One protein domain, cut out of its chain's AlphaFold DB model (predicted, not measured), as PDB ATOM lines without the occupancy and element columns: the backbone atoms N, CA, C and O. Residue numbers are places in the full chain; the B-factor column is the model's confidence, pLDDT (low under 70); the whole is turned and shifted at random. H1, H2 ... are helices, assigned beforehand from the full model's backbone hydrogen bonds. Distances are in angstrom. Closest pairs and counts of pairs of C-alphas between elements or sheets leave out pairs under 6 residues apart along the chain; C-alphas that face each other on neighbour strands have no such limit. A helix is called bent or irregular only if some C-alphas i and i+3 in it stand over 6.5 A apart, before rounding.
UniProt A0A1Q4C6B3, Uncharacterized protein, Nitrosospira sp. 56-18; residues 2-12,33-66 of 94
ATOM      1  N   VAL A   2      24.625 -38.540   8.395       95.12
ATOM      2  CA  VAL A   2      24.237 -39.891   8.870       95.12
ATOM      3  C   VAL A   2      22.738 -40.020   9.177       95.12
ATOM      4  O   VAL A   2      22.087 -40.956   8.728       95.12
ATOM      5  N   GLN A   3      22.153 -39.028   9.856       93.88
ATOM      6  CA  GLN A   3      20.721 -39.004  10.194       93.88
ATOM      7  C   GLN A   3      19.784 -38.966   8.976       93.88
ATOM      8  O   GLN A   3      18.656 -39.464   9.035       93.88
ATOM      9  N   SER A   4      20.228 -38.350   7.880       92.38
ATOM     10  CA  SER A   4      19.482 -38.341   6.621       92.38
ATOM     11  C   SER A   4      19.639 -39.686   5.921       92.38
ATOM     12  O   SER A   4      18.639 -40.282   5.537       92.38
ATOM     13  N   TRP A   5      20.869 -40.208   5.844       95.31
ATOM     14  CA  TRP A   5      21.169 -41.508   5.240       95.31
ATOM     15  C   TRP A   5      20.367 -42.649   5.893       95.31
ATOM     16  O   TRP A   5      19.665 -43.384   5.196       95.31
ATOM     17  N   LEU A   6      20.367 -42.719   7.232       95.00
ATOM     18  CA  LEU A   6      19.544 -43.665   7.996       95.00
ATOM     19  C   LEU A   6      18.054 -43.414   7.768       95.00
ATOM     20  O   LEU A   6      17.285 -44.350   7.564       95.00
ATOM     21  N   GLY A   7      17.641 -42.146   7.752       92.62
ATOM     22  CA  GLY A   7      16.254 -41.753   7.535       92.62
ATOM     23  C   GLY A   7      15.632 -42.329   6.262       92.62
ATOM     24  O   GLY A   7      14.456 -42.664   6.284       92.62
ATOM     25  N   TYR A   8      16.397 -42.496   5.182       90.94
ATOM     26  CA  TYR A   8      15.893 -43.075   3.927       90.94
ATOM     27  C   TYR A   8      15.942 -44.610   3.872       90.94
ATOM     28  O   TYR A   8      15.319 -45.211   3.000       90.94
ATOM     29  N   ARG A   9      16.675 -45.263   4.778       91.69
ATOM     30  CA  ARG A   9      16.928 -46.716   4.742       91.69
ATOM     31  C   ARG A   9      16.287 -47.487   5.894       91.69
ATOM     32  O   ARG A   9      16.112 -48.695   5.788       91.69
ATOM     33  N   MET A  10      15.892 -46.803   6.966       89.50
ATOM     34  CA  MET A  10      15.130 -47.393   8.066       89.50
ATOM     35  C   MET A  10      13.683 -47.711   7.661       89.50
ATOM     36  O   MET A  10      13.138 -47.129   6.725       89.50
ATOM     37  N   LYS A  11      13.039 -48.608   8.421       85.06
ATOM     38  CA  LYS A  11      11.650 -49.051   8.205       85.06
ATOM     39  C   LYS A  11      10.667 -47.885   8.035       85.06
ATOM     40  O   LYS A  11       9.878 -47.873   7.098       85.06
ATOM     41  N   ASN A  12      10.738 -46.900   8.930       85.00
ATOM     42  CA  ASN A  12       9.951 -45.673   8.833       85.00
ATOM     43  C   ASN A  12      10.755 -44.629   8.058       85.00
ATOM     44  O   ASN A  12      11.537 -43.878   8.647       85.00
ATOM     45  N   PHE A  33      23.897 -52.376   3.253       96.25
ATOM     46  CA  PHE A  33      23.630 -51.182   4.060       96.25
ATOM     47  C   PHE A  33      24.606 -51.055   5.227       96.25
ATOM     48  O   PHE A  33      25.017 -49.944   5.556       96.25
ATOM     49  N   THR A  34      25.025 -52.168   5.834       97.31
ATOM     50  CA  THR A  34      26.079 -52.137   6.858       97.31
ATOM     51  C   THR A  34      27.391 -51.651   6.254       97.31
ATOM     52  O   THR A  34      28.018 -50.745   6.798       97.31
ATOM     53  N   SER A  35      27.779 -52.202   5.103       98.31
ATOM     54  CA  SER A  35      29.001 -51.807   4.396       98.31
ATOM     55  C   SER A  35      28.982 -50.329   3.983       98.31
ATOM     56  O   SER A  35      29.964 -49.617   4.190       98.31
ATOM     57  N   GLU A  36      27.861 -49.841   3.446       97.62
ATOM     58  CA  GLU A  36      27.663 -48.428   3.102       97.62
ATOM     59  C   GLU A  36      27.739 -47.522   4.335       97.62
ATOM     60  O   GLU A  36      28.403 -46.487   4.288       97.62
ATOM     61  N   LEU A  37      27.086 -47.904   5.439       97.69
ATOM     62  CA  LEU A  37      27.089 -47.124   6.673       97.69
ATOM     63  C   LEU A  37      28.501 -47.004   7.246       97.69
ATOM     64  O   LEU A  37      28.928 -45.901   7.574       97.69
ATOM     65  N   LEU A  38      29.241 -48.112   7.329       98.19
ATOM     66  CA  LEU A  38      30.622 -48.104   7.816       98.19
ATOM     67  C   LEU A  38      31.521 -47.237   6.932       98.19
ATOM     68  O   LEU A  38      32.297 -46.436   7.446       98.19
ATOM     69  N   ARG A  39      31.369 -47.329   5.606       98.31
ATOM     70  CA  ARG A  39      32.126 -46.494   4.667       98.31
ATOM     71  C   ARG A  39      31.787 -45.009   4.820       98.31
ATOM     72  O   ARG A  39      32.689 -44.180   4.765       98.31
ATOM     73  N   LEU A  40      30.514 -44.668   5.039       98.00
ATOM     74  CA  LEU A  40      30.088 -43.294   5.314       98.00
ATOM     75  C   LEU A  40      30.699 -42.765   6.615       98.00
ATOM     76  O   LEU A  40      31.159 -41.628   6.642       98.00
ATOM     77  N   LEU A  41      30.694 -43.565   7.683       98.00
ATOM     78  CA  LEU A  41      31.274 -43.174   8.969       98.00
ATOM     79  C   LEU A  41      32.782 -42.955   8.855       98.00
ATOM     80  O   LEU A  41      33.258 -41.901   9.259       98.00
ATOM     81  N   HIS A  42      33.496 -43.888   8.225       98.12
ATOM     82  CA  HIS A  42      34.932 -43.764   8.000       98.12
ATOM     83  C   HIS A  42      35.274 -42.528   7.155       98.12
ATOM     84  O   HIS A  42      36.147 -41.755   7.520       98.12
ATOM     85  N   LEU A  43      34.527 -42.264   6.075       97.81
ATOM     86  CA  LEU A  43      34.740 -41.059   5.269       97.81
ATOM     87  C   LEU A  43      34.548 -39.772   6.085       97.81
ATOM     88  O   LEU A  43      35.285 -38.808   5.889       97.81
ATOM     89  N   LEU A  44      33.548 -39.734   6.970       97.62
ATOM     90  CA  LEU A  44      33.311 -38.577   7.834       97.62
ATOM     91  C   LEU A  44      34.437 -38.392   8.853       97.62
ATOM     92  O   LEU A  44      34.835 -37.256   9.085       97.62
ATOM     93  N   GLU A  45      34.950 -39.478   9.423       97.50
ATOM     94  CA  GLU A  45      36.095 -39.459  10.335       97.50
ATOM     95  C   GLU A  45      37.346 -38.908   9.642       97.50
ATOM     96  O   GLU A  45      37.848 -37.868  10.054       97.50
ATOM     97  N   GLU A  46      37.746 -39.489   8.508       98.00
ATOM     98  CA  GLU A  46      38.888 -39.018   7.706       98.00
ATOM     99  C   GLU A  46      38.732 -37.546   7.292       98.00
ATOM    100  O   GLU A  46      39.679 -36.759   7.309       98.00
ATOM    101  N   THR A  47      37.509 -37.141   6.937       96.88
ATOM    102  CA  THR A  47      37.218 -35.747   6.589       96.88
ATOM    103  C   THR A  47      37.479 -34.822   7.778       96.88
ATOM    104  O   THR A  47      38.124 -33.789   7.612       96.88
ATOM    105  N   LEU A  48      37.013 -35.192   8.975       97.25
ATOM    106  CA  LEU A  48      37.233 -34.413  10.193       97.25
ATOM    107  C   LEU A  48      38.712 -34.370  10.590       97.25
ATOM    108  O   LEU A  48      39.184 -33.322  11.025       97.25
ATOM    109  N   GLU A  49      39.461 -35.455  10.398       98.06
ATOM    110  CA  GLU A  49      40.906 -35.482  10.660       98.06
ATOM    111  C   GLU A  49      41.692 -34.512   9.766       98.06
ATOM    112  O   GLU A  49      42.727 -33.970  10.169       98.06
ATOM    113  N   ILE A  50      41.208 -34.266   8.547       98.06
ATOM    114  CA  ILE A  50      41.853 -33.365   7.587       98.06
ATOM    115  C   ILE A  50      41.530 -31.887   7.872       98.06
ATOM    116  O   ILE A  50      42.321 -31.014   7.500       98.06
ATOM    117  N   TYR A  51      40.424 -31.579   8.557       97.44
ATOM    118  CA  TYR A  51      39.961 -30.199   8.772       97.44
ATOM    119  C   TYR A  51      41.009 -29.260   9.384       97.44
ATOM    120  O   TYR A  51      41.204 -28.185   8.816       97.44
ATOM    121  N   PRO A  52      41.767 -29.632  10.435       97.94
ATOM    122  CA  PRO A  52      42.785 -28.741  10.995       97.94
ATOM    123  C   PRO A  52      43.879 -28.368   9.985       97.94
ATOM    124  O   PRO A  52      44.381 -27.248   9.976       97.94
ATOM    125  N   LYS A  53      44.244 -29.297   9.089       98.06
ATOM    126  CA  LYS A  53      45.231 -29.030   8.031       98.06
ATOM    127  C   LYS A  53      44.668 -28.080   6.975       98.06
ATOM    128  O   LYS A  53      45.404 -27.240   6.466       98.06
ATOM    129  N   GLN A  54      43.385 -28.217   6.641       97.81
ATOM    130  CA  GLN A  54      42.700 -27.321   5.705       97.81
ATOM    131  C   GLN A  54      42.559 -25.912   6.276       97.81
ATOM    132  O   GLN A  54      42.812 -24.949   5.559       97.81
ATOM    133  N   GLU A  55      42.207 -25.795   7.554       98.25
ATOM    134  CA  GLU A  55      42.130 -24.520   8.267       98.25
ATOM    135  C   GLU A  55      43.492 -23.821   8.279       98.25
ATOM    136  O   GLU A  55      43.607 -22.703   7.781       98.25
ATOM    137  N   ALA A  56      44.552 -24.520   8.698       98.38
ATOM    138  CA  ALA A  56      45.906 -23.968   8.711       98.38
ATOM    139  C   ALA A  56      46.401 -23.552   7.314       98.38
ATOM    140  O   ALA A  56      47.132 -22.570   7.170       98.38
ATOM    141  N   LEU A  57      46.034 -24.298   6.267       98.25
ATOM    142  CA  LEU A  57      46.355 -23.933   4.887       98.25
ATOM    143  C   LEU A  57      45.586 -22.681   4.451       98.25
ATOM    144  O   LEU A  57      46.161 -21.796   3.821       98.25
ATOM    145  N   LEU A  58      44.298 -22.600   4.778       98.19
ATOM    146  CA  LEU A  58      43.470 -21.448   4.444       98.19
ATOM    147  C   LEU A  58      43.980 -20.180   5.137       98.19
ATOM    148  O   LEU A  58      44.091 -19.143   4.490       98.19
ATOM    149  N   GLU A  59      44.358 -20.269   6.410       98.44
ATOM    150  CA  GLU A  59      44.974 -19.160   7.144       98.44
ATOM    151  C   GLU A  59      46.270 -18.685   6.480       98.44
ATOM    152  O   GLU A  59      46.463 -17.482   6.301       98.44
ATOM    153  N   GLN A  60      47.129 -19.610   6.042       98.12
ATOM    154  CA  GLN A  60      48.351 -19.270   5.308       98.12
ATOM    155  C   GLN A  60      48.054 -18.553   3.990       98.12
ATOM    156  O   GLN A  60      48.725 -17.577   3.667       98.12
ATOM    157  N   ILE A  61      47.048 -19.011   3.241       97.06
ATOM    158  CA  ILE A  61      46.629 -18.374   1.985       97.06
ATOM    159  C   ILE A  61      46.112 -16.957   2.251       97.06
ATOM    160  O   ILE A  61      46.474 -16.034   1.529       97.06
ATOM    161  N   ILE A  62      45.294 -16.774   3.290       97.44
ATOM    162  CA  ILE A  62      44.740 -15.464   3.657       97.44
ATOM    163  C   ILE A  62      45.844 -14.502   4.119       97.44
ATOM    164  O   ILE A  62      45.787 -13.314   3.812       97.44
ATOM    165  N   ALA A  63      46.846 -15.001   4.844       97.25
ATOM    166  CA  ALA A  63      47.970 -14.204   5.328       97.25
ATOM    167  C   ALA A  63      49.042 -13.929   4.256       97.25
ATOM    168  O   ALA A  63      49.934 -13.107   4.479       97.25
ATOM    169  N   ALA A  64      48.990 -14.620   3.115       95.56
ATOM    170  CA  ALA A  64      49.978 -14.466   2.061       95.56
ATOM    171  C   ALA A  64      49.881 -13.074   1.404       95.56
ATOM    172  O   ALA A  64      48.786 -12.533   1.227       95.56
ATOM    173  N   PRO A  65      51.020 -12.475   1.010       94.44
ATOM    174  CA  PRO A  65      51.015 -11.206   0.299       94.44
ATOM    175  C   PRO A  65      50.281 -11.336  -1.040       94.44
ATOM    176  O   PRO A  65      50.451 -12.316  -1.769       94.44
ATOM    177  N   LEU A  66      49.493 -10.317  -1.379       92.31
ATOM    178  CA  LEU A  66      48.852 -10.234  -2.687       92.31
ATOM    179  C   LEU A  66      49.895  -9.918  -3.759       92.31
ATOM    180  O   LEU A  66      50.761  -9.063  -3.567       92.31
TER     181      LEU A  66
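What this domain is: This is residues 2 to 12 and 33 to 66 of the 94 residues of an uncharacterized protein of Nitrosospira sp. 56-18 (UniProt A0A1Q4C6B3). A short helix, H1, runs back beside the first arm, H2a, of one long bent helix, H2, and residues 45 to 66, of which 45 to 63 belong to H2, stick out free. The long helix makes most of the length of this rod, which spans 55 by 17 by 11 A. The printed part has 45 residues with two named helices, H1 then H2, and no named strand; the class is all helix, and the whole is extended, with a radius of gyration of the C-alphas of 16.9 A.

Where its parts are: H1 is residues 2 to 9, beginning at C-alpha 2 at (24.237, -39.891, 8.870). H2, residues 33 to 63, was assigned as one helix by its hydrogen bonds but is bent: C-alphas 49 and 52 are 7.0 A apart. Its arm H2a, residues 33 to 49, is 24.3 A long, and its arm H2b, residues 52 to 63, is 16.4 A long, ending at C-alpha 63 at (47.970, -14.204, 5.328).

How they stand to each other: H1 and H2a are close but not clearly touching; their closest C-alphas, of Val 2 and Leu 40, are 7.6 A apart. They run opposite ways at a shallow tilt of 16 degrees. H2a and H2b stand at a steep tilt of 40 degrees. H1 and H2b are apart. Every O i to N i+4 pair is within hydrogen-bond range in H2a and H2b, and 3 of 4 in H1.

The domain as a whole: The C-alphas farthest apart, of Lys 11 and Pro 65, are 55.2 A apart. Residues 13 to 32 are not printed, and C-alphas 12 and 33 are 15.5 A apart across the cut. No printed residue of the model has a pLDDT under 70.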